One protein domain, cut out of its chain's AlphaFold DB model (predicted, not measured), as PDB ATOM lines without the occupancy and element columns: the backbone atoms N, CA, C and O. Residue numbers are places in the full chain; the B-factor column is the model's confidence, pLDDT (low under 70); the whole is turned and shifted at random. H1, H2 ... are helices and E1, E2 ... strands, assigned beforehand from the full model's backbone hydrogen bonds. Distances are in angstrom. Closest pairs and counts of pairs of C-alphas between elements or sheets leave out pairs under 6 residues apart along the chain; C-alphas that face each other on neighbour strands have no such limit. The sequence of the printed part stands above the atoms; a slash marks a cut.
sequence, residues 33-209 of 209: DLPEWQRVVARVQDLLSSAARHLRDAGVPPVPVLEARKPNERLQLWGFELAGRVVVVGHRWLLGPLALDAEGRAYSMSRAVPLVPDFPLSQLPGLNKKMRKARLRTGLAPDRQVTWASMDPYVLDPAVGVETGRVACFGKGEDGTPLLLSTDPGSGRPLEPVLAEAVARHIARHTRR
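This is residues 33 to 209 of the 209 residues of an uncharacterized protein of Actinomadura luteofluorescens (UniProt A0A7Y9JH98). A strongly twisted five-strand sheet, curled like part of a barrel, lies in the middle; two long helices, H1 and H4, run side by side the same way, H1 packing on the E6, E5 and E4 part of the sheet with its residues 44 to 56, while H4 only grazes the sheet. Near the beginning of H1 the small hairpin E8-E9 and the short H3 pack on that helix; at the opposite end of the domain H2 covers E4 and E1, and the small hairpin E2-E3 lies clear of the sheet. The 177 printed residues have four named helices and nine named strands in the order H1, E1 to E6, H2, E7, H3, E8, E9, H4; the class is mixed, helices and strands. The large sheet runs E6, E5, E4, E1, E7 and is mixed. The whole is only just compact, close to loose, with a radius of gyration of the C-alphas of 18.6 A and spans of 55 by 42 by 35 A.

E4, residues 86 to 94, E5, residues 98 to 101, and E6, residues 106 to 108, form a meander, each strand the antiparallel neighbour of the one before; N 93 and O 100 are 2.8 A apart, as are N 107 and O 99. E4 bends by 66 degrees at residue 90, pairing with E5 over residues 92 to 94 and, over 86 to 92, with antiparallel E1, residues 63 to 68, where N 65 and O 90 are 2.8 A apart. E7, residues 145 to 148, is parallel to E1, with N 66 and O 147 2.8 A apart. H1, residues 33 to 57, on one face of the sheet, makes two layers with it; its closest C-alphas to E5 are Ala 52 and Asp 101, 6.9 A. H4, residues 191 to 207, only grazes the sheet and touches H1 at Ala 51 and Val 199, closest C-alphas 6.6 A, at a shallow tilt of 8 degrees, the same way. H2, residues 125 to 138, is over E4 and E1 at a height over the sheet of 10.4 A; its closest C-alpha to E4 is Ala 134, 5.4 A from that of Val 86. H3, residues 158 to 164, touches H1 at Trp 37 and Pro 158, closest C-alphas 5.1 A, at a steep tilt of 66 degrees. E8, residues 170 to 172, and E9, residues 178 to 180, are a hairpin, with N 171 and O 179 2.8 A apart. E2, residues 75 to 77, and E3, residues 80 to 82, are a hairpin, with N 75 and O 82 3.0 A apart. In H1, H2, H3 and H4 every O i to N i+4 pair is within hydrogen-bond range.

H1 begins at C-alpha 33 (-12.257, 20.841, -19.150) and spans 36.2 A; H4 spans 24.4 A to C-alpha 207 (-7.928, 60.732, -35.642). E4 spans 20.8 A and H2 20.0 A.

The C-alphas farthest apart, those of Pro 35 and Ser 122, are 57.8 A apart. The printed part has no cut, and the link from E6 to H2 is long, 16 residues. Mean pLDDT of the printed part is 85.3, with residues 71 to 84, 118 to 125, 183 to 186 and 208 to 209 under 70.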
ATOM      1  N   ASP A  33     -12.359  19.731 -18.193       84.81
ATOM      2  CA  ASP A  33     -12.257  20.841 -19.150       84.81
ATOM      3  C   ASP A  33     -12.755  22.177 -18.573       84.81
ATOM      4  O   ASP A  33     -12.384  23.253 -19.052       84.81
ATOM      5  N   LEU A  34     -13.580  22.138 -17.520       88.12
ATOM      6  CA  LEU A  34     -14.173  23.331 -16.912       88.12
ATOM      7  C   LEU A  34     -13.132  24.371 -16.440       88.12
ATOM      8  O   LEU A  34     -13.298  25.544 -16.780       88.12
ATOM      9  N   PRO A  35     -12.043  24.012 -15.728       91.75
ATOM     10  CA  PRO A  35     -11.007  24.973 -15.337       91.75
ATOM     11  C   PRO A  35     -10.274  25.603 -16.527       91.75
ATOM     12  O   PRO A  35      -9.772  26.725 -16.443       91.75
ATOM     13  N   GLU A  36     -10.169  24.891 -17.647       91.81
ATOM     14  CA  GLU A  36      -9.570  25.440 -18.857       91.81
ATOM     15  C   GLU A  36     -10.506  26.454 -19.518       91.81
ATOM     16  O   GLU A  36     -10.100  27.586 -19.778       91.81
ATOM     17  N   TRP A  37     -11.783  26.104 -19.684       94.50
ATOM     18  CA  TRP A  37     -12.798  27.028 -20.189       94.50
ATOM     19  C   TRP A  37     -12.983  28.259 -19.302       94.50
ATOM     20  O   TRP A  37     -13.172  29.357 -19.822       94.50
ATOM     21  N   GLN A  38     -12.859  28.121 -17.981       95.56
ATOM     22  CA  GLN A  38     -12.852  29.258 -17.056       95.56
ATOM     23  C   GLN A  38     -11.705  30.230 -17.356       95.56
ATOM     24  O   GLN A  38     -11.932  31.438 -17.429       95.56
ATOM     25  N   ARG A  39     -10.489  29.717 -17.591       95.69
ATOM     26  CA  ARG A  39      -9.332  30.547 -17.966       95.69
ATOM     27  C   ARG A  39      -9.535  31.233 -19.315       95.69
ATOM     28  O   ARG A  39      -9.225  32.414 -19.448       95.69
ATOM     29  N   VAL A  40     -10.093  30.524 -20.293       95.94
ATOM     30  CA  VAL A  40     -10.385  31.074 -21.626       95.94
ATOM     31  C   VAL A  40     -11.415  32.190 -21.536       95.94
ATOM     32  O   VAL A  40     -11.185  33.274 -22.066       95.94
ATOM     33  N   VAL A  41     -12.524  31.964 -20.830       96.44
ATOM     34  CA  VAL A  41     -13.577  32.971 -20.634       96.44
ATOM     35  C   VAL A  41     -13.037  34.202 -19.909       96.44
ATOM     36  O   VAL A  41     -13.302  35.318 -20.355       96.44
ATOM     37  N   ALA A  42     -12.236  34.020 -18.855       96.50
ATOM     38  CA  ALA A  42     -11.588  35.134 -18.163       96.50
ATOM     39  C   ALA A  42     -10.691  35.936 -19.122       96.50
ATOM     40  O   ALA A  42     -10.798  37.158 -19.201       96.50
ATOM     41  N   ARG A  43      -9.888  35.251 -19.946       96.88
ATOM     42  CA  ARG A  43      -9.042  35.910 -20.948       96.88
ATOM     43  C   ARG A  43      -9.858  36.654 -22.010       96.88
ATOM     44  O   ARG A  43      -9.465  37.745 -22.412       96.88
ATOM     45  N   VAL A  44     -10.985  36.098 -22.464       96.94
ATOM     46  CA  VAL A  44     -11.913  36.794 -23.377       96.94
ATOM     47  C   VAL A  44     -12.424  38.079 -22.728       96.94
ATOM     48  O   VAL A  44     -12.364  39.134 -23.356       96.94
ATOM     49  N   GLN A  45     -12.888  38.013 -21.479       96.56
ATOM     50  CA  GLN A  45     -13.384  39.180 -20.746       96.56
ATOM     51  C   GLN A  45     -12.302  40.256 -20.598       96.56
ATOM     52  O   GLN A  45     -12.558  41.413 -20.930       96.56
ATOM     53  N   ASP A  46     -11.079  39.878 -20.221       96.81
ATOM     54  CA  ASP A  46      -9.948  40.805 -20.108       96.81
ATOM     55  C   ASP A  46      -9.648  41.518 -21.432       96.81
ATOM     56  O   ASP A  46      -9.469  42.740 -21.466       96.81
ATOM     57  N   LEU A  47      -9.626  40.771 -22.542       96.56
ATOM     58  CA  LEU A  47      -9.389  41.325 -23.875       96.56
ATOM     59  C   LEU A  47     -10.493  42.309 -24.287       96.56
ATOM     60  O   LEU A  47     -10.192  43.387 -24.808       96.56
ATOM     61  N   LEU A  48     -11.761  41.976 -24.028       96.94
ATOM     62  CA  LEU A  48     -12.901  42.849 -24.322       96.94
ATOM     63  C   LEU A  48     -12.867  44.127 -23.474       96.94
ATOM     64  O   LEU A  48     -12.998  45.229 -24.010       96.94
ATOM     65  N   SER A  49     -12.628  44.009 -22.167       95.38
ATOM     66  CA  SER A  49     -12.495  45.163 -21.274       95.38
ATOM     67  C   SER A  49     -11.305  46.047 -21.654       95.38
ATOM     68  O   SER A  49     -11.419  47.274 -21.627       95.38
ATOM     69  N   SER A  50     -10.176  45.455 -22.057       95.44
ATOM     70  CA  SER A  50      -9.013  46.213 -22.530       95.44
ATOM     71  C   SER A  50      -9.312  46.953 -23.835       95.44
ATOM     72  O   SER A  50      -9.012  48.140 -23.953       95.44
ATOM     73  N   ALA A  51      -9.969  46.300 -24.798       95.56
ATOM     74  CA  ALA A  51     -10.380  46.930 -26.052       95.56
ATOM     75  C   ALA A  51     -11.321  48.127 -25.817       95.56
ATOM     76  O   ALA A  51     -11.106  49.202 -26.383       95.56
ATOM     77  N   ALA A  52     -12.319  47.972 -24.940       95.94
ATOM     78  CA  ALA A  52     -13.233  49.049 -24.557       95.94
ATOM     79  C   ALA A  52     -12.494  50.230 -23.908       95.94
ATOM     80  O   ALA A  52     -12.784  51.391 -24.210       95.94
ATOM     81  N   ARG A  53     -11.512  49.943 -23.042       95.62
ATOM     82  CA  ARG A  53     -10.665  50.962 -22.410       95.62
ATOM     83  C   ARG A  53      -9.860  51.740 -23.449       95.62
ATOM     84  O   ARG A  53      -9.966  52.958 -23.486       95.62
ATOM     85  N   HIS A  54      -9.163  51.058 -24.357       94.69
ATOM     86  CA  HIS A  54      -8.376  51.722 -25.401       94.69
ATOM     87  C   HIS A  54      -9.214  52.628 -26.312       94.69
ATOM     88  O   HIS A  54      -8.775  53.720 -26.664       94.69
ATOM     89  N   LEU A  55     -10.428  52.206 -26.683       95.00
ATOM     90  CA  LEU A  55     -11.334  53.034 -27.487       95.00
ATOM     91  C   LEU A  55     -11.783  54.289 -26.734       95.00
ATOM     92  O   LEU A  55     -11.869  55.365 -27.326       95.00
ATOM     93  N   ARG A  56     -12.050  54.150 -25.432       94.94
ATOM     94  CA  ARG A  56     -12.428  55.259 -24.555       94.94
ATOM     95  C   ARG A  56     -11.282  56.247 -24.370       94.94
ATOM     96  O   ARG A  56     -11.497  57.441 -24.551       94.94
ATOM     97  N   ASP A  57     -10.088  55.749 -24.063       94.06
ATOM     98  CA  ASP A  57      -8.890  56.566 -23.843       94.06
ATOM     99  C   ASP A  57      -8.494  57.323 -25.119       94.06
ATOM    100  O   ASP A  57      -8.064  58.471 -25.063       94.06
ATOM    101  N   ALA A  58      -8.722  56.716 -26.288       93.06
ATOM    102  CA  ALA A  58      -8.539  57.353 -27.589       93.06
ATOM    103  C   ALA A  58      -9.684  58.309 -27.992       93.06
ATOM    104  O   ALA A  58      -9.672  58.843 -29.100       93.06
ATOM    105  N   GLY A  59     -10.699  58.503 -27.141       93.69
ATOM    106  CA  GLY A  59     -11.820  59.407 -27.402       93.69
ATOM    107  C   GLY A  59     -12.733  58.975 -28.554       93.69
ATOM    108  O   GLY A  59     -13.442  59.808 -29.116       93.69
ATOM    109  N   VAL A  60     -12.735  57.692 -28.935       94.12
ATOM    110  CA  VAL A  60     -13.567  57.189 -30.036       94.12
ATOM    111  C   VAL A  60     -15.036  57.163 -29.593       94.12
ATOM    112  O   VAL A  60     -15.387  56.380 -28.705       94.12
ATOM    113  N   PRO A  61     -15.943  57.947 -30.209       92.94
ATOM    114  CA  PRO A  61     -17.331  58.001 -29.772       92.94
ATOM    115  C   PRO A  61     -18.087  56.719 -30.169       92.94
ATOM    116  O   PRO A  61     -18.114  56.368 -31.352       92.94
ATOM    117  N   PRO A  62     -18.750  56.026 -29.226       95.06
ATOM    118  CA  PRO A  62     -19.572  54.866 -29.548       95.06
ATOM    119  C   PRO A  62     -20.893  55.258 -30.239       95.06
ATOM    120  O   PRO A  62     -21.374  56.395 -30.163       95.06
ATOM    121  N   VAL A  63     -21.507  54.290 -30.920       94.94
ATOM    122  CA  VAL A  63     -22.779  54.447 -31.636       94.94
ATOM    123  C   VAL A  63     -23.950  54.261 -30.660       94.94
ATOM    124  O   VAL A  63     -23.977  53.254 -29.951       94.94
ATOM    125  N   PRO A  64     -24.937  55.179 -30.612       94.81
ATOM    126  CA  PRO A  64     -26.132  55.005 -29.790       94.81
ATOM    127  C   PRO A  64     -26.941  53.763 -30.185       94.81
ATOM    128  O   PRO A  64     -27.126  53.472 -31.370       94.81
ATOM    129  N   VAL A  65     -27.466  53.065 -29.181       93.38
ATOM    130  CA  VAL A  65     -28.333  51.892 -29.333       93.38
ATOM    131  C   VAL A  65     -29.760  52.287 -28.985       93.38
ATOM    132  O   VAL A  65     -30.023  52.777 -27.887       93.38
ATOM    133  N   LEU A  66     -30.680  52.069 -29.917       90.56
ATOM    134  CA  LEU A  66     -32.089  52.404 -29.782       90.56
ATOM    135  C   LEU A  66     -32.934  51.163 -29.531       90.56
ATOM    136  O   LEU A  66     -32.773  50.147 -30.201       90.56
ATOM    137  N   GLU A  67     -33.908  51.279 -28.642       87.44
ATOM    138  CA  GLU A  67     -34.926  50.254 -28.428       87.44
ATOM    139  C   GLU A  67     -36.314  50.847 -28.688       87.44
ATOM    140  O   GLU A  67     -36.613  51.967 -28.268       87.44
ATOM    141  N   ALA A  68     -37.167  50.115 -29.409       83.31
ATOM    142  CA  ALA A  68     -38.557  50.496 -29.633       83.31
ATOM    143  C   ALA A  68     -39.463  49.758 -28.644       83.31
ATOM    144  O   ALA A  68     -39.824  48.612 -28.886       83.31
ATOM    145  N   ARG A  69     -39.863  50.439 -27.569       77.06
ATOM    146  CA  ARG A  69     -40.738  49.863 -26.539       77.06
ATOM    147  C   ARG A  69     -42.215  50.114 -26.812       77.06
ATOM    148  O   ARG A  69     -42.587  51.140 -27.400       77.06
ATOM    149  N   LYS A  70     -43.067  49.188 -26.371       75.69
ATOM    150  CA  LYS A  70     -44.526  49.360 -26.393       75.69
ATOM    151  C   LYS A  70     -44.943  50.402 -25.352       75.69
ATOM    152  O   LYS A  70     -44.284  50.509 -24.327       75.69
ATOM    153  N   PRO A  71     -46.042  51.154 -25.555       68.19
ATOM    154  CA  PRO A  71     -46.462  52.235 -24.651       68.19
ATOM    155  C   PRO A  71     -46.610  51.848 -23.170       68.19
ATOM    156  O   PRO A  71     -46.440  52.699 -22.301       68.19
ATOM    157  N   ASN A  72     -46.931  50.586 -22.890       69.12
ATOM    158  CA  ASN A  72     -47.099  50.020 -21.553       69.12
ATOM    159  C   ASN A  72     -45.793  49.497 -20.926       69.12
ATOM    160  O   ASN A  72     -45.769  49.216 -19.730       69.12
ATOM    161  N   GLU A  73     -44.715  49.376 -21.698       69.69
ATOM    162  CA  GLU A  73     -43.405  48.953 -21.206       69.69
ATOM    163  C   GLU A  73     -42.686  50.172 -20.609       69.69
ATOM    164  O   GLU A  73     -42.205  51.057 -21.324       69.69
ATOM    165  N   ARG A  74     -42.661  50.239 -19.276       66.88
ATOM    166  CA  ARG A  74     -41.922  51.244 -18.501       66.88
ATOM    167  C   ARG A  74     -40.471  50.788 -18.345       66.88
ATOM    168  O   ARG A  74     -40.220  49.629 -18.024       66.88
ATOM    169  N   LEU A  75     -39.517  51.682 -18.598       65.19
ATOM    170  CA  LEU A  75     -38.094  51.439 -18.346       65.19
ATOM    171  C   LEU A  75     -37.633  52.328 -17.198       65.19
ATOM    172  O   LEU A  75     -37.771  53.544 -17.290       65.19
ATOM    173  N   GLN A  76     -37.042  51.733 -16.164       63.00
ATOM    174  CA  GLN A  76     -36.241  52.482 -15.207       63.00
ATOM    175  C   GLN A  76     -34.802  52.544 -15.713       63.00
ATOM    176  O   GLN A  76     -34.123  51.523 -15.788       63.00
ATOM    177  N   LEU A  77     -34.344  53.738 -16.081       62.19
ATOM    178  CA  LEU A  77     -32.950  53.988 -16.440       62.19
ATOM    179  C   LEU A  77     -32.433  55.139 -15.579       62.19
ATOM    180  O   LEU A  77     -33.043  56.206 -15.547       62.19
ATOM    181  N   TRP A  78     -31.333  54.911 -14.859       60.81
ATOM    182  CA  TRP A  78     -30.709  55.913 -13.979       60.81
ATOM    183  C   TRP A  78     -31.682  56.546 -12.964       60.81
ATOM    184  O   TRP A  78     -31.593  57.734 -12.671       60.81
ATOM    185  N   GLY A  79     -32.639  55.761 -12.452       63.12
ATOM    186  CA  GLY A  79     -33.651  56.225 -11.495       63.12
ATOM    187  C   GLY A  79     -34.851  56.960 -12.108       63.12
ATOM    188  O   GLY A  79     -35.757  57.342 -11.374       63.12
ATOM    189  N   PHE A  80     -34.907  57.125 -13.434       55.47
ATOM    190  CA  PHE A  80     -36.030  57.753 -14.131       55.47
ATOM    191  C   PHE A  80     -36.928  56.719 -14.803       55.47
ATOM    192  O   PHE A  80     -36.444  55.791 -15.450       55.47
ATOM    193  N   GLU A  81     -38.244  56.916 -14.701       60.28
ATOM    194  CA  GLU A  81     -39.235  56.095 -15.391       60.28
ATOM    195  C   GLU A  81     -39.542  56.666 -16.783       60.28
ATOM    196  O   GLU A  81     -40.139  57.732 -16.942       60.28
ATOM    197  N   LEU A  82     -39.130  55.939 -17.816       60.75
ATOM    198  CA  LEU A  82     -39.375  56.280 -19.210       60.75
ATOM    199  C   LEU A  82     -40.595  55.500 -19.714       60.75
ATOM    200  O   LEU A  82     -40.575  54.271 -19.808       60.75
ATOM    201  N   ALA A  83     -41.668  56.217 -20.057       53.78
ATOM    202  CA  ALA A  83     -42.856  55.630 -20.674       53.78
ATOM    203  C   ALA A  83     -42.570  55.179 -22.117       53.78
ATOM    204  O   ALA A  83     -41.961  55.919 -22.894       53.78
ATOM    205  N   GLY A  84     -43.073  53.992 -22.471       57.16
ATOM    206  CA  GLY A  84     -42.878  53.267 -23.727       57.16
ATOM    207  C   GLY A  84     -42.786  54.103 -25.001       57.16
ATOM    208  O   GLY A  84     -43.789  54.579 -25.553       57.16
ATOM    209  N   ARG A  85     -41.550  54.291 -25.470       77.56
ATOM    210  CA  ARG A  85     -41.151  55.126 -26.609       77.56
ATOM    211  C   ARG A  85     -39.850  54.576 -27.209       77.56
ATOM    212  O   ARG A  85     -39.265  53.638 -26.682       77.56
ATOM    213  N   VAL A  86     -39.410  55.154 -28.331       82.94
ATOM    214  CA  VAL A  86     -38.045  54.904 -28.820       82.94
ATOM    215  C   VAL A  86     -37.093  55.626 -27.878       82.94
ATOM    216  O   VAL A  86     -37.235  56.839 -27.719       82.94
ATOM    217  N   VAL A  87     -36.180  54.883 -27.260       85.69
ATOM    218  CA  VAL A  87     -35.243  55.374 -26.242       85.69
ATOM    219  C   VAL A  87     -33.821  54.928 -26.567       85.69
ATOM    220  O   VAL A  87     -33.630  53.901 -27.218       85.69
ATOM    221  N   VAL A  88     -32.834  55.711 -26.126       88.81
ATOM    222  CA  VAL A  88     -31.425  55.301 -26.151       88.81
ATOM    223  C   VAL A  88     -31.177  54.432 -24.923       88.81
ATOM    224  O   VAL A  88     -31.355  54.901 -23.804       88.81
ATOM    225  N   VAL A  89     -30.786  53.178 -25.130       88.00
ATOM    226  CA  VAL A  89     -30.575  52.197 -24.046       88.00
ATOM    227  C   VAL A  89     -29.104  51.929 -23.753       88.00
ATOM    228  O   VAL A  89     -28.773  51.249 -22.790       88.00
ATOM    229  N   GLY A  90     -28.209  52.463 -24.580       91.38
ATOM    230  CA  GLY A  90     -26.774  52.318 -24.405       91.38
ATOM    231  C   GLY A  90     -25.998  52.848 -25.598       91.38
ATOM    232  O   GLY A  90     -26.566  53.432 -26.524       91.38
ATOM    233  N   HIS A  91     -24.689  52.620 -25.571       94.50
ATOM    234  CA  HIS A  91     -23.778  52.981 -26.648       94.50
ATOM    235  C   HIS A  91     -22.783  51.849 -26.885       94.50
ATOM    236  O   HIS A  91     -22.323  51.229 -25.928       94.50
ATOM    237  N   ARG A  92     -22.470  51.565 -28.152       95.25
ATOM    238  CA  ARG A  92     -21.595  50.449 -28.534       95.25
ATOM    239  C   ARG A  92     -20.643  50.829 -29.666       95.25
ATOM    240  O   ARG A  92     -21.033  51.525 -30.603       95.25
ATOM    241  N   TRP A  93     -19.412  50.336 -29.615       95.44
ATOM    242  CA  TRP A  93     -18.499  50.309 -30.755       95.44
ATOM    243  C   TRP A  93     -18.769  49.071 -31.608       95.44
ATOM    244  O   TRP A  93     -18.992  47.982 -31.084       95.44
ATOM    245  N   LEU A  94     -18.748  49.228 -32.931       93.88
ATOM    246  CA  LEU A  94     -19.028  48.147 -33.876       93.88
ATOM    247  C   LEU A  94     -17.722  47.600 -34.439       93.88
ATOM    248  O   LEU A  94     -17.247  48.049 -35.478       93.88
ATOM    249  N   LEU A  95     -17.142  46.613 -33.762       91.06
ATOM    250  CA  LEU A  95     -15.788  46.125 -34.039       91.06
ATOM    251  C   LEU A  95     -15.696  45.157 -35.228       91.06
ATOM    252  O   LEU A  95     -14.630  44.613 -35.495       91.06
ATOM    253  N   GLY A  96     -16.781  44.978 -35.982       85.44
ATOM    254  CA  GLY A  96     -16.859  44.081 -37.133       85.44
ATOM    255  C   GLY A  96     -17.668  42.829 -36.804       85.44
ATOM    256  O   GLY A  96     -18.857  42.820 -37.097       85.44
ATOM    257  N   PRO A  97     -17.076  41.788 -36.196       83.94
ATOM    258  CA  PRO A  97     -17.781  40.541 -35.895       83.94
ATOM    259  C   PRO A  97     -18.660  40.627 -34.639       83.94
ATOM    260  O   PRO A  97     -19.556  39.810 -34.452       83.94
ATOM    261  N   LEU A  98     -18.427  41.624 -33.786       91.25
ATOM    262  CA  LEU A  98     -19.189  41.871 -32.567       91.25
ATOM    263  C   LEU A  98     -19.336  43.371 -32.317       91.25
ATOM    264  O   LEU A  98     -18.616  44.193 -32.895       91.25
ATOM    265  N   ALA A  99     -20.266  43.719 -31.437       94.12
ATOM    266  CA  ALA A  99     -20.372  45.050 -30.860       94.12
ATOM    267  C   ALA A  99     -19.930  45.024 -29.390       94.12
ATOM    268  O   ALA A  99     -20.133  44.027 -28.704       94.12
ATOM    269  N   LEU A 100     -19.332  46.114 -28.917       95.44
ATOM    270  CA  LEU A 100     -18.744  46.222 -27.582       95.44
ATOM    271  C   LEU A 100     -19.248  47.489 -26.895       95.44
ATOM    272  O   LEU A 100     -19.198  48.557 -27.503       95.44
ATOM    273  N   ASP A 101     -19.743  47.394 -25.664       95.12
ATOM    274  CA  ASP A 101     -20.097  48.578 -24.873       95.12
ATOM    275  C   ASP A 101     -18.923  49.106 -24.031       95.12
ATOM    276  O   ASP A 101     -17.814  48.568 -24.051       95.12
ATOM    277  N   ALA A 102     -19.164  50.196 -23.301       93.44
ATOM    278  CA  ALA A 102     -18.151  50.813 -22.456       93.44
ATOM    279  C   ALA A 102     -17.705  49.895 -21.308       93.44
ATOM    280  O   ALA A 102     -16.550  49.978 -20.893       93.44
ATOM    281  N   GLU A 103     -18.575  49.017 -20.816       93.06
ATOM    282  CA  GLU A 103     -18.288  48.089 -19.721       93.06
ATOM    283  C   GLU A 103     -17.512  46.842 -20.180       93.06
ATOM    284  O   GLU A 103     -17.090  46.040 -19.348       93.06
ATOM    285  N   GLY A 104     -17.278  46.678 -21.485       93.25
ATOM    286  CA  GLY A 104     -16.599  45.512 -22.048       93.25
ATOM    287  C   GLY A 104     -17.535  44.333 -22.321       93.25
ATOM    288  O   GLY A 104     -17.068  43.223 -22.570       93.25
ATOM    289  N   ARG A 105     -18.856  44.541 -22.303       94.75
ATOM    290  CA  ARG A 105     -19.829  43.508 -22.669       94.75
ATOM    291  C   ARG A 105     -19.932  43.413 -24.184       94.75
ATOM    292  O   ARG A 105     -20.140  44.411 -24.882       94.75
ATOM    293  N   ALA A 106     -19.801  42.190 -24.685       94.38
ATOM    294  CA  ALA A 106     -19.926  41.892 -26.101       94.38
ATOM    295  C   ALA A 106     -21.377  41.581 -26.481       94.38
ATOM    296  O   ALA A 106     -22.133  40.976 -25.722       94.38
ATOM    297  N   TYR A 107     -21.742  41.975 -27.693       93.50
ATOM    298  CA  TYR A 107     -23.053  41.782 -28.293       93.50
ATOM    299  C   TYR A 107     -22.892  41.256 -29.714       93.50
ATOM    300  O   TYR A 107     -21.887  41.522 -30.382       93.50
ATOM    301  N   SER A 108     -23.942  40.607 -30.212       88.88
ATOM    302  CA  SER A 108     -24.046  40.308 -31.639       88.88
ATOM    303  C   SER A 108     -23.936  41.583 -32.473       88.88
ATOM    304  O   SER A 108     -24.468  42.639 -32.102       88.88
ATOM    305  N   MET A 109     -23.232  41.496 -33.605       85.00
ATOM    306  CA  MET A 109     -23.096  42.643 -34.488       85.00
ATOM    307  C   MET A 109     -24.465  43.066 -35.023       85.00
ATOM    308  O   MET A 109     -25.235  42.276 -35.563       85.00
ATOM    309  N   SER A 110     -24.745  44.357 -34.871       82.31
ATOM    310  CA  SER A 110     -25.890  45.024 -35.473       82.31
ATOM    311  C   SER A 110     -25.393  46.077 -36.449       82.31
ATOM    312  O   SER A 110     -24.431  46.798 -36.172       82.31
ATOM    313  N   ARG A 111     -26.068  46.193 -37.592       86.06
ATOM    314  CA  ARG A 111     -25.734  47.201 -38.595       86.06
ATOM    315  C   ARG A 111     -25.998  48.605 -38.037       86.06
ATOM    316  O   ARG A 111     -27.101  48.880 -37.565       86.06
ATOM    317  N   ALA A 112     -25.012  49.496 -38.152       89.56
ATOM    318  CA  ALA A 112     -25.242  50.929 -38.002       89.56
ATOM    319  C   ALA A 112     -26.001  51.463 -39.221       89.56
ATOM    320  O   ALA A 112     -25.632  51.191 -40.367       89.56
ATOM    321  N   VAL A 113     -27.066  52.210 -38.957       89.00
ATOM    322  CA  VAL A 113     -27.875  52.880 -39.972       89.00
ATOM    323  C   VAL A 113     -28.084  54.341 -39.577       89.00
ATOM    324  O   VAL A 113     -28.133  54.639 -38.380       89.00
ATOM    325  N   PRO A 114     -28.242  55.265 -40.542       88.25
ATOM    326  CA  PRO A 114     -28.750  56.598 -40.242       88.25
ATOM    327  C   PRO A 114     -30.100  56.505 -39.525       88.25
ATOM    328  O   PRO A 114     -30.937  55.668 -39.878       88.25
ATOM    329  N   LEU A 115     -30.334  57.370 -38.535       85.75
ATOM    330  CA  LEU A 115     -31.615  57.432 -37.830       85.75
ATOM    331  C   LEU A 115     -32.784  57.719 -38.786       85.75
ATOM    332  O   LEU A 115     -33.872  57.161 -38.633       85.75
ATOM    333  N   VAL A 116     -32.559  58.586 -39.769       83.94
ATOM    334  CA  VAL A 116     -33.484  58.857 -40.867       83.94
ATOM    335  C   VAL A 116     -32.752  58.544 -42.175       83.94
ATOM    336  O   VAL A 116     -31.811  59.255 -42.509       83.94
ATOM    337  N   PRO A 117     -33.134  57.481 -42.901       70.75
ATOM    338  CA  PRO A 117     -32.502  57.133 -44.172       70.75
ATOM    339  C   PRO A 117     -32.785  58.146 -45.294       70.75
ATOM    340  O   PRO A 117     -33.876  58.711 -45.345       70.75
ATOM    341  N   ASP A 118     -31.858  58.262 -46.249       69.88
ATOM    342  CA  ASP A 118     -31.923  59.206 -47.383       69.88
ATOM    343  C   ASP A 118     -32.812  58.758 -48.566       69.88
ATOM    344  O   ASP A 118     -32.825  59.392 -49.619       69.88
ATOM    345  N   PHE A 119     -33.574  57.666 -48.441       66.12
ATOM    346  CA  PHE A 119     -34.521  57.256 -49.489       66.12
ATOM    347  C   PHE A 119     -35.835  58.051 -49.399       66.12
ATOM    348  O   PHE A 119     -36.192  58.512 -48.312       66.12
ATOM    349  N   PRO A 120     -36.604  58.203 -50.498       62.47
ATOM    350  CA  PRO A 120     -37.861  58.942 -50.475       62.47
ATOM    351  C   PRO A 120     -38.852  58.296 -49.503       62.47
ATOM    352  O   PRO A 120     -39.542  57.319 -49.795       62.47
ATOM    353  N   LEU A 121     -38.949  58.891 -48.316       59.59
ATOM    354  CA  LEU A 121     -39.812  58.458 -47.221       59.59
ATOM    355  C   LEU A 121     -41.317  58.530 -47.563       59.59
ATOM    356  O   LEU A 121     -42.152  58.105 -46.764       59.59
ATOM    357  N   SER A 122     -41.664  59.065 -48.739       60.25
ATOM    358  CA  SER A 122     -43.000  59.034 -49.338       60.25
ATOM    359  C   SER A 122     -43.458  57.620 -49.705       60.25
ATOM    360  O   SER A 122     -44.659  57.372 -49.726       60.25
ATOM    361  N   GLN A 123     -42.533  56.680 -49.922       64.88
ATOM    362  CA  GLN A 123     -42.856  55.289 -50.268       64.88
ATOM    363  C   GLN A 123     -43.204  54.426 -49.040       64.88
ATOM    364  O   GLN A 123     -43.803  53.364 -49.185       64.88
ATOM    365  N   LEU A 124     -42.874  54.878 -47.819       68.62
ATOM    366  CA  LEU A 124     -43.145  54.168 -46.557       68.62
ATOM    367  C   LEU A 124     -43.582  55.148 -45.445       68.62
ATOM    368  O   LEU A 124     -42.852  55.368 -44.469       68.62
ATOM    369  N   PRO A 125     -44.788  55.743 -45.540       68.69
ATOM    370  CA  PRO A 125     -45.227  56.818 -44.643       68.69
ATOM    371  C   PRO A 125     -45.269  56.414 -43.158       68.69
ATOM    372  O   PRO A 125     -44.958  57.223 -42.277       68.69
ATOM    373  N   GLY A 126     -45.590  55.150 -42.855       70.12
ATOM    374  CA  GLY A 126     -45.564  54.622 -41.485       70.12
ATOM    375  C   GLY A 126     -44.155  54.602 -40.877       70.12
ATOM    376  O   GLY A 126     -43.964  55.017 -39.728       70.12
ATOM    377  N   LEU A 127     -43.156  54.194 -41.666       72.38
ATOM    378  CA  LEU A 127     -41.752  54.166 -41.254       72.38
ATOM    379  C   LEU A 127     -41.212  55.588 -41.051       72.38
ATOM    380  O   LEU A 127     -40.586  55.863 -40.028       72.38
ATOM    381  N   ASN A 128     -41.550  56.515 -41.952       73.00
ATOM    382  CA  ASN A 128     -41.202  57.934 -41.836       73.00
ATOM    383  C   ASN A 128     -41.707  58.543 -40.517       73.00
ATOM    384  O   ASN A 128     -40.950  59.132 -39.742       73.00
ATOM    385  N   LYS A 129     -42.991  58.331 -40.199       77.94
ATOM    386  CA  LYS A 129     -43.591  58.809 -38.945       77.94
ATOM    387  C   LYS A 129     -42.894  58.213 -37.719       77.94
ATOM    388  O   LYS A 129     -42.690  58.931 -36.737       77.94
ATOM    389  N   LYS A 130     -42.516  56.929 -37.759       78.00
ATOM    390  CA  LYS A 130     -41.764  56.263 -36.682       78.00
ATOM    391  C   LYS A 130     -40.384  56.902 -36.488       78.00
ATOM    392  O   LYS A 130     -40.053  57.247 -35.355       78.00
ATOM    393  N   MET A 131     -39.631  57.134 -37.564       79.94
ATOM    394  CA  MET A 131     -38.278  57.705 -37.499       79.94
ATOM    395  C   MET A 131     -38.271  59.183 -37.090       79.94
ATOM    396  O   MET A 131     -37.489  59.575 -36.227       79.94
ATOM    397  N   ARG A 132     -39.218  59.999 -37.578       79.62
ATOM    398  CA  ARG A 132     -39.393  61.384 -37.092       79.62
ATOM    399  C   ARG A 132     -39.698  61.433 -35.597       79.62
ATOM    400  O   ARG A 132     -39.138  62.258 -34.880       79.62
ATOM    401  N   LYS A 133     -40.565  60.539 -35.106       81.69
ATOM    402  CA  LYS A 133     -40.849  60.431 -33.668       81.69
ATOM    403  C   LYS A 133     -39.629  59.965 -32.881       81.69
ATOM    404  O   LYS A 133     -39.409  60.488 -31.796       81.69
ATOM    405  N   ALA A 134     -38.861  59.007 -33.400       82.81
ATOM    406  CA  ALA A 134     -37.619  58.560 -32.779       82.81
ATOM    407  C   ALA A 134     -36.645  59.730 -32.612       82.81
ATOM    408  O   ALA A 134     -36.243  60.008 -31.490       82.81
ATOM    409  N   ARG A 135     -36.399  60.496 -33.682       86.56
ATOM    410  CA  ARG A 135     -35.574  61.711 -33.663       86.56
ATOM    411  C   ARG A 135     -36.001  62.714 -32.591       86.56
ATOM    412  O   ARG A 135     -35.171  63.165 -31.814       86.56
ATOM    413  N   LEU A 136     -37.294  63.036 -32.516       84.56
ATOM    414  CA  LEU A 136     -37.812  63.973 -31.508       84.56
ATOM    415  C   LEU A 136     -37.628  63.471 -30.069       84.56
ATOM    416  O   LEU A 136     -37.506  64.277 -29.157       84.56
ATOM    417  N   ARG A 137     -37.642  62.153 -29.857       84.12
ATOM    418  CA  ARG A 137     -37.545  61.538 -28.525       84.12
ATOM    419  C   ARG A 137     -36.108  61.329 -28.069       84.12
ATOM    420  O   ARG A 137     -35.850  61.397 -26.876       84.12
ATOM    421  N   THR A 138     -35.202  61.047 -29.000       84.25
ATOM    422  CA  THR A 138     -33.789  60.800 -28.700       84.25
ATOM    423  C   THR A 138     -32.941  62.066 -28.794       84.25
ATOM    424  O   THR A 138     -31.825  62.072 -28.290       84.25
ATOM    425  N   GLY A 139     -33.432  63.120 -29.459       87.31
ATOM    426  CA  GLY A 139     -32.685  64.361 -29.692       87.31
ATOM    427  C   GLY A 139     -31.523  64.214 -30.682       87.31
ATOM    428  O   GLY A 139     -30.777  65.164 -30.897       87.31
ATOM    429  N   LEU A 140     -31.357  63.039 -31.293       90.25
ATOM    430  CA  LEU A 140     -30.260  62.761 -32.217       90.25
ATOM    431  C   LEU A 140     -30.478  63.454 -33.570       90.25
ATOM    432  O   LEU A 140     -31.611  63.641 -34.021       90.25
ATOM    433  N   ALA A 141     -29.380  63.797 -34.244       89.62
ATOM    434  CA  ALA A 141     -29.413  64.297 -35.615       89.62
ATOM    435  C   ALA A 141     -29.958  63.221 -36.586       89.62
ATOM    436  O   ALA A 141     -29.804  62.026 -36.321       89.62
ATOM    437  N   PRO A 142     -30.623  63.604 -37.690       86.25
ATOM    438  CA  PRO A 142     -31.220  62.646 -38.629       86.25
ATOM    439  C   PRO A 142     -30.190  61.718 -39.293       86.25
ATOM    440  O   PRO A 142     -30.459  60.535 -39.476       86.25
ATOM    441  N   ASP A 143     -29.006  62.241 -39.594       88.56
ATOM    442  CA  ASP A 143     -27.868  61.545 -40.197       88.56
ATOM    443  C   ASP A 143     -27.012  60.785 -39.168       88.56
ATOM    444  O   ASP A 143     -26.112  60.018 -39.532       88.56
ATOM    445  N   ARG A 144     -27.299  60.955 -37.867       91.31
ATOM    446  CA  ARG A 144     -26.587  60.251 -36.800       91.31
ATOM    447  C   ARG A 144     -26.738  58.747 -37.005       91.31
ATOM    448  O   ARG A 144     -27.850  58.220 -37.059       91.31
ATOM    449  N   GLN A 145     -25.601  58.061 -37.057       92.75
ATOM    450  CA  GLN A 145     -25.563  56.605 -37.065       92.75
ATOM    451  C   GLN A 145     -26.086  56.070 -35.734       92.75
ATOM    452  O   GLN A 145     -25.673  56.534 -34.669       92.75
ATOM    453  N   VAL A 146     -26.984  55.094 -35.809       92.38
ATOM    454  CA  VAL A 146     -27.580  54.396 -34.670       92.38
ATOM    455  C   VAL A 146     -27.631  52.898 -34.942       92.38
ATOM    456  O   VAL A 146     -27.587  52.452 -36.089       92.38
ATOM    457  N   THR A 147     -27.757  52.116 -33.881       92.75
ATOM    458  CA  THR A 147     -28.066  50.685 -33.957       92.75
ATOM    459  C   THR A 147     -29.386  50.418 -33.258       92.75
ATOM    460  O   THR A 147     -29.797  51.194 -32.397       92.75
ATOM    461  N   TRP A 148     -30.066  49.338 -33.626       88.62
ATOM    462  CA  TRP A 148     -31.282  48.906 -32.945       88.62
ATOM    463  C   TRP A 148     -30.961  47.718 -32.050       88.62
ATOM    464  O   TRP A 148     -30.304  46.778 -32.491       88.62
ATOM    465  N   ALA A 149     -31.409  47.771 -30.799       86.38
ATOM    466  CA  ALA A 149     -31.284  46.665 -29.868       86.38
ATOM    467  C   ALA A 149     -32.035  45.452 -30.431       86.38
ATOM    468  O   ALA A 149     -33.250  45.502 -30.616       86.38
ATOM    469  N   SER A 150     -31.298  44.387 -30.739       74.00
ATOM    470  CA  SER A 150     -31.857  43.113 -31.200       74.00
ATOM    471  C   SER A 150     -31.606  41.967 -30.224       74.00
ATOM    472  O   SER A 150     -32.340  40.988 -30.254       74.00
ATOM    473  N   MET A 151     -30.560  42.074 -29.398       78.25
ATOM    474  CA  MET A 151     -30.035  40.991 -28.569       78.25
ATOM    475  C   MET A 151     -29.455  41.544 -27.264       78.25
ATOM    476  O   MET A 151     -28.858  42.633 -27.241       78.25
ATOM    477  N   ASP A 152     -29.596  40.743 -26.214       86.88
ATOM    478  CA  ASP A 152     -28.918  40.895 -24.930       86.88
ATOM    479  C   ASP A 152     -27.394  40.707 -25.068       86.88
ATOM    480  O   ASP A 152     -26.923  40.187 -26.090       86.88
ATOM    481  N   PRO A 153     -26.590  41.172 -24.090       91.19
ATOM    482  CA  PRO A 153     -25.158  40.894 -24.099       91.19
ATOM    483  C   PRO A 153     -24.907  39.387 -24.034       91.19
ATOM    484  O   PRO A 153     -25.686  38.636 -23.449       91.19
ATOM    485  N   TYR A 154     -23.788  38.946 -24.600       92.38
ATOM    486  CA  TYR A 154     -23.374  37.558 -24.482       92.38
ATOM    487  C   TYR A 154     -23.118  37.192 -23.019       92.38
ATOM    488  O   TYR A 154     -22.331  37.841 -22.330       92.38
ATOM    489  N   VAL A 155     -23.761  36.115 -22.570       93.00
ATOM    490  CA  VAL A 155     -23.460  35.475 -21.290       93.00
ATOM    491  C   VAL A 155     -22.296  34.524 -21.523       93.00
ATOM    492  O   VAL A 155     -22.428  33.532 -22.240       93.00
ATOM    493  N   LEU A 156     -21.136  34.863 -20.962       93.50
ATOM    494  CA  LEU A 156     -19.920  34.081 -21.144       93.50
ATOM    495  C   LEU A 156     -19.810  33.001 -20.064       93.50
ATOM    496  O   LEU A 156     -19.083  33.175 -19.092       93.50
ATOM    497  N   ASP A 157     -20.573  31.920 -20.217       92.50
ATOM    498  CA  ASP A 157     -20.581  30.794 -19.280       92.50
ATOM    499  C   ASP A 157     -19.579  29.697 -19.707       92.50
ATOM    500  O   ASP A 157     -19.752  29.091 -20.769       92.50
ATOM    501  N   PRO A 158     -18.542  29.402 -18.898       92.50
ATOM    502  CA  PRO A 158     -17.601  28.315 -19.158       92.50
ATOM    503  C   PRO A 158     -18.258  26.939 -19.323       92.50
ATOM    504  O   PRO A 158     -17.760  26.135 -20.107       92.50
ATOM    505  N   ALA A 159     -19.363  26.660 -18.622       91.00
ATOM    506  CA  ALA A 159     -20.054  25.373 -18.720       91.00
ATOM    507  C   ALA A 159     -20.635  25.155 -20.126       91.00
ATOM    508  O   ALA A 159     -20.500  24.074 -20.694       91.00
ATOM    509  N   VAL A 160     -21.168  26.215 -20.742       89.31
ATOM    510  CA  VAL A 160     -21.619  26.189 -22.144       89.31
ATOM    511  C   VAL A 160     -20.450  25.900 -23.090       89.31
ATOM    512  O   VAL A 160     -20.608  25.173 -24.072       89.31
ATOM    513  N   GLY A 161     -19.262  26.426 -22.779       89.38
ATOM    514  CA  GLY A 161     -18.031  26.149 -23.520       89.38
ATOM    515  C   GLY A 161     -17.628  24.681 -23.456       89.38
ATOM    516  O   GLY A 161     -17.321  24.084 -24.486       89.38
ATOM    517  N   VAL A 162     -17.702  24.079 -22.269       88.88
ATOM    518  CA  VAL A 162     -17.452  22.646 -22.063       88.88
ATOM    519  C   VAL A 162     -18.441  21.787 -22.858       88.88
ATOM    520  O   VAL A 162     -18.043  20.808 -23.482       88.88
ATOM    521  N   GLU A 163     -19.723  22.148 -22.856       86.00
ATOM    522  CA  GLU A 163     -20.774  21.366 -23.517       86.00
ATOM    523  C   GLU A 163     -20.763  21.497 -25.041       86.00
ATOM    524  O   GLU A 163     -21.083  20.543 -25.747       86.00
ATOM    525  N   THR A 164     -20.429  22.680 -25.559       85.62
ATOM    526  CA  THR A 164     -20.637  23.004 -26.980       85.62
ATOM    527  C   THR A 164     -19.353  23.314 -27.746       85.62
ATOM    528  O   THR A 164     -19.403  23.552 -28.952       85.62
ATOM    529  N   GLY A 165     -18.203  23.350 -27.066       87.81
ATOM    530  CA  GLY A 165     -16.926  23.778 -27.639       87.81
ATOM    531  C   GLY A 165     -16.854  25.281 -27.944       87.81
ATOM    532  O   GLY A 165     -15.885  25.743 -28.549       87.81
ATOM    533  N   ARG A 166     -17.874  26.057 -27.557       91.00
ATOM    534  CA  ARG A 166     -17.978  27.492 -27.831       91.00
ATOM    535  C   ARG A 166     -18.805  28.225 -26.783       91.00
ATOM    536  O   ARG A 166     -19.679  27.661 -26.143       91.00
ATOM    537  N   VAL A 167     -18.583  29.525 -26.662       90.81
ATOM    538  CA  VAL A 167     -19.391  30.424 -25.836       90.81
ATOM    539  C   VAL A 167     -19.730  31.641 -26.684       90.81
ATOM    540  O   VAL A 167     -18.854  32.433 -27.021       90.81
ATOM    541  N   ALA A 168     -20.997  31.777 -27.079       90.00
ATOM    542  CA  ALA A 168     -21.423  32.736 -28.100       90.00
ATOM    543  C   ALA A 168     -20.615  32.586 -29.411       90.00
ATOM    544  O   ALA A 168     -20.661  31.532 -30.043       90.00
ATOM    545  N   CYS A 169     -19.888  33.627 -29.829       90.50
ATOM    546  CA  CYS A 169     -18.980  33.591 -30.978       90.50
ATOM    547  C   CYS A 169     -17.523  33.288 -30.592       90.50
ATOM    548  O   CYS A 169     -16.637  33.429 -31.429       90.50
ATOM    549  N   PHE A 170     -17.255  32.884 -29.351       93.75
ATOM    550  CA  PHE A 170     -15.910  32.594 -28.867       93.75
ATOM    551  C   PHE A 170     -15.659  31.092 -28.783       93.75
ATOM    552  O   PHE A 170     -16.546  30.320 -28.429       93.75
ATOM    553  N   GLY A 171     -14.437  30.688 -29.099       92.38
ATOM    554  CA  GLY A 171     -13.961  29.316 -29.014       92.38
ATOM    555  C   GLY A 171     -12.641  29.232 -28.261       92.38
ATOM    556  O   GLY A 171     -12.096  30.242 -27.806       92.38
ATOM    557  N   LYS A 172     -12.113  28.015 -28.180       92.44
ATOM    558  CA  LYS A 172     -10.839  27.694 -27.540       92.44
ATOM    559  C   LYS A 172      -9.970  26.911 -28.526       92.44
ATOM    560  O   LYS A 172     -10.448  25.933 -29.093       92.44
ATOM    561  N   GLY A 173      -8.735  27.354 -28.746       90.12
ATOM    562  CA  GLY A 173      -7.721  26.594 -29.484       90.12
ATOM    563  C   GLY A 173      -7.194  25.400 -28.681       90.12
ATOM    564  O   GLY A 173      -7.465  25.278 -27.488       90.12
ATOM    565  N   GLU A 174      -6.415  24.521 -29.313       87.38
ATOM    566  CA  GLU A 174      -5.807  23.362 -28.630       87.38
ATOM    567  C   GLU A 174      -4.882  23.769 -27.469       87.38
ATOM    568  O   GLU A 174      -4.757  23.048 -26.485       87.38
ATOM    569  N   ASP A 175      -4.278  24.951 -27.564       87.44
ATOM    570  CA  ASP A 175      -3.383  25.566 -26.582       87.44
ATOM    571  C   ASP A 175      -4.110  26.432 -25.533       87.44
ATOM    572  O   ASP A 175      -3.470  27.076 -24.699       87.44
ATOM    573  N   GLY A 176      -5.444  26.493 -25.580       88.25
ATOM    574  CA  GLY A 176      -6.239  27.379 -24.732       88.25
ATOM    575  C   GLY A 176      -6.298  28.830 -25.222       88.25
ATOM    576  O   GLY A 176      -6.846  29.685 -24.521       88.25
ATOM    577  N   THR A 177      -5.781  29.145 -26.415       93.19
ATOM    578  CA  THR A 177      -5.895  30.490 -26.992       93.19
ATOM    579  C   THR A 177      -7.365  30.816 -27.282       93.19
ATOM    580  O   THR A 177      -8.044  30.037 -27.961       93.19
ATOM    581  N   PRO A 178      -7.895  31.969 -26.824       94.75
ATOM    582  CA  PRO A 178      -9.245  32.380 -27.178       94.75
ATOM    583  C   PRO A 178      -9.374  32.660 -28.671       94.75
ATOM    584  O   PRO A 178      -8.620  33.451 -29.247       94.75
ATOM    585  N   LEU A 179     -10.376  32.049 -29.289       94.88
ATOM    586  CA  LEU A 179     -10.680  32.212 -30.704       94.88
ATOM    587  C   LEU A 179     -11.977  32.994 -30.883       94.88
ATOM    588  O   LEU A 179     -12.918  32.854 -30.109       94.88
ATOM    589  N   LEU A 180     -12.047  33.782 -31.946       93.38
ATOM    590  CA  LEU A 180     -13.286  34.264 -32.525       93.38
ATOM    591  C   LEU A 180     -13.717  33.284 -33.618       93.38
ATOM    592  O   LEU A 180     -13.022  33.120 -34.624       93.38
ATOM    593  N   LEU A 181     -14.863  32.650 -33.418       90.75
ATOM    594  CA  LEU A 181     -15.451  31.701 -34.347       90.75
ATOM    595  C   LEU A 181     -16.261  32.434 -35.418       90.75
ATOM    596  O   LEU A 181     -17.026  33.358 -35.134       90.75
ATOM    597  N   SER A 182     -16.095  31.993 -36.660       80.62
ATOM    598  CA  SER A 182     -16.988  32.347 -37.759       80.62
ATOM    599  C   SER A 182     -18.245  31.470 -37.724       80.62
ATOM    600  O   SER A 182     -18.346  30.516 -36.953       80.62
ATOM    601  N   THR A 183     -19.198  31.748 -38.609       69.81
ATOM    602  CA  THR A 183     -20.328  30.846 -38.883       69.81
ATOM    603  C   THR A 183     -19.896  29.474 -39.407       69.81
ATOM    604  O   THR A 183     -20.679  28.534 -39.320       69.81
ATOM    605  N   ASP A 184     -18.673  29.354 -39.928       66.19
ATOM    606  CA  ASP A 184     -18.086  28.083 -40.355       66.19
ATOM    607  C   ASP A 184     -17.260  27.440 -39.209       66.19
ATOM    608  O   ASP A 184     -16.268  28.049 -38.777       66.19
ATOM    609  N   PRO A 185     -17.642  26.241 -38.710       54.62
ATOM    610  CA  PRO A 185     -17.081  25.603 -37.512       54.62
ATOM    611  C   PRO A 185     -15.567  25.333 -37.505       54.62
ATOM    612  O   PRO A 185     -15.028  25.051 -36.439       54.62
ATOM    613  N   GLY A 186     -14.866  25.421 -38.641       60.72
ATOM    614  CA  GLY A 186     -13.413  25.189 -38.729       60.72
ATOM    615  C   GLY A 186     -12.542  26.449 -38.831       60.72
ATOM    616  O   GLY A 186     -11.324  26.345 -38.920       60.72
ATOM    617  N   SER A 187     -13.137  27.645 -38.849       71.31
ATOM    618  CA  SER A 187     -12.453  28.887 -39.263       71.31
ATOM    619  C   SER A 187     -12.268  29.907 -38.129       71.31
ATOM    620  O   SER A 187     -12.451  31.115 -38.301       71.31
ATOM    621  N   GLY A 188     -11.911  29.418 -36.938       83.50
ATOM    622  CA  GLY A 188     -11.609  30.265 -35.784       83.50
ATOM    623  C   GLY A 188     -10.340  31.097 -35.994       83.50
ATOM    624  O   GLY A 188      -9.307  30.579 -36.410       83.50
ATOM    625  N   ARG A 189     -10.398  32.396 -35.686       91.88
ATOM    626  CA  ARG A 189      -9.226  33.290 -35.686       91.88
ATOM    627  C   ARG A 189      -8.846  33.647 -34.250       91.88
ATOM    628  O   ARG A 189      -9.757  33.857 -33.456       91.88
ATOM    629  N   PRO A 190      -7.559  33.797 -33.900       93.50
ATOM    630  CA  PRO A 190      -7.179  34.258 -32.565       93.50
ATOM    631  C   PRO A 190      -7.838  35.602 -32.228       93.50
ATOM    632  O   PRO A 190      -7.797  36.541 -33.028       93.50
ATOM    633  N   LEU A 191      -8.474  35.690 -31.059       93.56
ATOM    634  CA  LEU A 191      -9.312  36.833 -30.690       93.56
ATOM    635  C   LEU A 191      -8.496  38.119 -30.506       93.56
ATOM    636  O   LEU A 191      -8.902  39.183 -30.971       93.56
ATOM    637  N   GLU A 192      -7.344  38.018 -29.844       93.44
ATOM    638  CA  GLU A 192      -6.475  39.153 -29.521       93.44
ATOM    639  C   GLU A 192      -6.060  39.980 -30.756       93.44
ATOM    640  O   GLU A 192      -6.365  41.175 -30.784       93.44
ATOM    641  N   PRO A 193      -5.464  39.399 -31.820       92.38
ATOM    642  CA  PRO A 193      -5.098  40.171 -33.005       92.38
ATOM    643  C   PRO A 193      -6.315  40.728 -33.750       92.38
ATOM    644  O   PRO A 193      -6.238  41.826 -34.298       92.38
ATOM    645  N   VAL A 194      -7.455  40.025 -33.743       92.06
ATOM    646  CA  VAL A 194      -8.693  40.530 -34.360       92.06
ATOM    647  C   VAL A 194      -9.197  41.781 -33.634       92.06
ATOM    648  O   VAL A 194      -9.544  42.769 -34.283       92.06
ATOM    649  N   LEU A 195      -9.217  41.768 -32.298       92.56
ATOM    650  CA  LEU A 195      -9.612  42.932 -31.503       92.56
ATOM    651  C   LEU A 195      -8.615  44.081 -31.657       92.56
ATOM    652  O   LEU A 195      -9.041  45.216 -31.866       92.56
ATOM    653  N   ALA A 196      -7.312  43.798 -31.614       93.19
ATOM    654  CA  ALA A 196      -6.272  44.806 -31.801       93.19
ATOM    655  C   ALA A 196      -6.412  45.513 -33.160       93.19
ATOM    656  O   ALA A 196      -6.425  46.744 -33.223       93.19
ATOM    657  N   GLU A 197      -6.609  44.749 -34.240       92.31
ATOM    658  CA  GLU A 197      -6.840  45.290 -35.580       92.31
ATOM    659  C   GLU A 197      -8.110  46.158 -35.628       92.31
ATOM    660  O   GLU A 197      -8.097  47.274 -36.160       92.31
ATOM    661  N   ALA A 198      -9.215  45.673 -35.056       92.44
ATOM    662  CA  ALA A 198     -10.489  46.384 -35.051       92.44
ATOM    663  C   ALA A 198     -10.433  47.703 -34.261       92.44
ATOM    664  O   ALA A 198     -10.973  48.716 -34.727       92.44
ATOM    665  N   VAL A 199      -9.768  47.703 -33.101       93.00
ATOM    666  CA  VAL A 199      -9.550  48.888 -32.259       93.00
ATOM    667  C   VAL A 199      -8.661  49.893 -32.984       93.00
ATOM    668  O   VAL A 199      -9.064  51.046 -33.153       93.00
ATOM    669  N   ALA A 200      -7.507  49.461 -33.499       92.69
ATOM    670  CA  ALA A 200      -6.590  50.327 -34.240       92.69
ATOM    671  C   ALA A 200      -7.283  50.989 -35.441       92.69
ATOM    672  O   ALA A 200      -7.147  52.192 -35.671       92.69
ATOM    673  N   ARG A 201      -8.101  50.226 -36.176       92.31
ATOM    674  CA  ARG A 201      -8.883  50.737 -37.307       92.31
ATOM    675  C   ARG A 201      -9.913  51.788 -36.883       92.31
ATOM    676  O   ARG A 201     -10.115  52.751 -37.621       92.31
ATOM    677  N   HIS A 202     -10.572  51.618 -35.736       90.94
ATOM    678  CA  HIS A 202     -11.496  52.626 -35.206       90.94
ATOM    679  C   HIS A 202     -10.762  53.907 -34.827       90.94
ATOM    680  O   HIS A 202     -11.150  54.977 -35.292       90.94
ATOM    681  N   ILE A 203      -9.672  53.796 -34.069       91.00
ATOM    682  CA  ILE A 203      -8.861  54.949 -33.662       91.00
ATOM    683  C   ILE A 203      -8.392  55.723 -34.901       91.00
ATOM    684  O   ILE A 203      -8.653  56.919 -35.011       91.00
ATOM    685  N   ALA A 204      -7.820  55.034 -35.893       90.62
ATOM    686  CA  ALA A 204      -7.320  55.655 -37.120       90.62
ATOM    687  C   ALA A 204      -8.401  56.371 -37.951       90.62
ATOM    688  O   ALA A 204      -8.112  57.351 -38.635       90.62
ATOM    689  N   ARG A 205      -9.654  55.896 -37.930       89.44
ATOM    690  CA  ARG A 205     -10.771  56.566 -38.623       89.44
ATOM    691  C   ARG A 205     -11.193  57.862 -37.937       89.44
ATOM    692  O   ARG A 205     -11.725  58.741 -38.610       89.44
ATOM    693  N   HIS A 206     -10.988  57.953 -36.627       84.38
ATOM    694  CA  HIS A 206     -11.420  59.082 -35.811       84.38
ATOM    695  C   HIS A 206     -10.322  60.120 -35.571       84.38
ATOM    696  O   HIS A 206     -10.663  61.276 -35.374       84.38
ATOM    697  N   THR A 207      -9.040  59.762 -35.672       77.88
ATOM    698  CA  THR A 207      -7.928  60.732 -35.642       77.88
ATOM    699  C   THR A 207      -7.696  61.456 -36.970       77.88
ATOM    700  O   THR A 207      -7.014  62.473 -36.995       77.88
ATOM    701  N   ARG A 208      -8.232  60.950 -38.089       68.50
ATOM    702  CA  ARG A 208      -8.119  61.575 -39.425       68.50
ATOM    703  C   ARG A 208      -9.204  62.619 -39.731       68.50
ATOM    704  O   ARG A 208      -9.249  63.111 -40.857       68.50
ATOM    705  N   ARG A 209     -10.108  62.890 -38.789       53.03
ATOM    706  CA  ARG A 209     -11.174  63.896 -38.895       53.03
ATOM    707  C   ARG A 209     -10.869  65.052 -37.964       53.03
ATOM    708  O   ARG A 209     -11.232  66.180 -38.350       53.03
TER     709      ARG A 209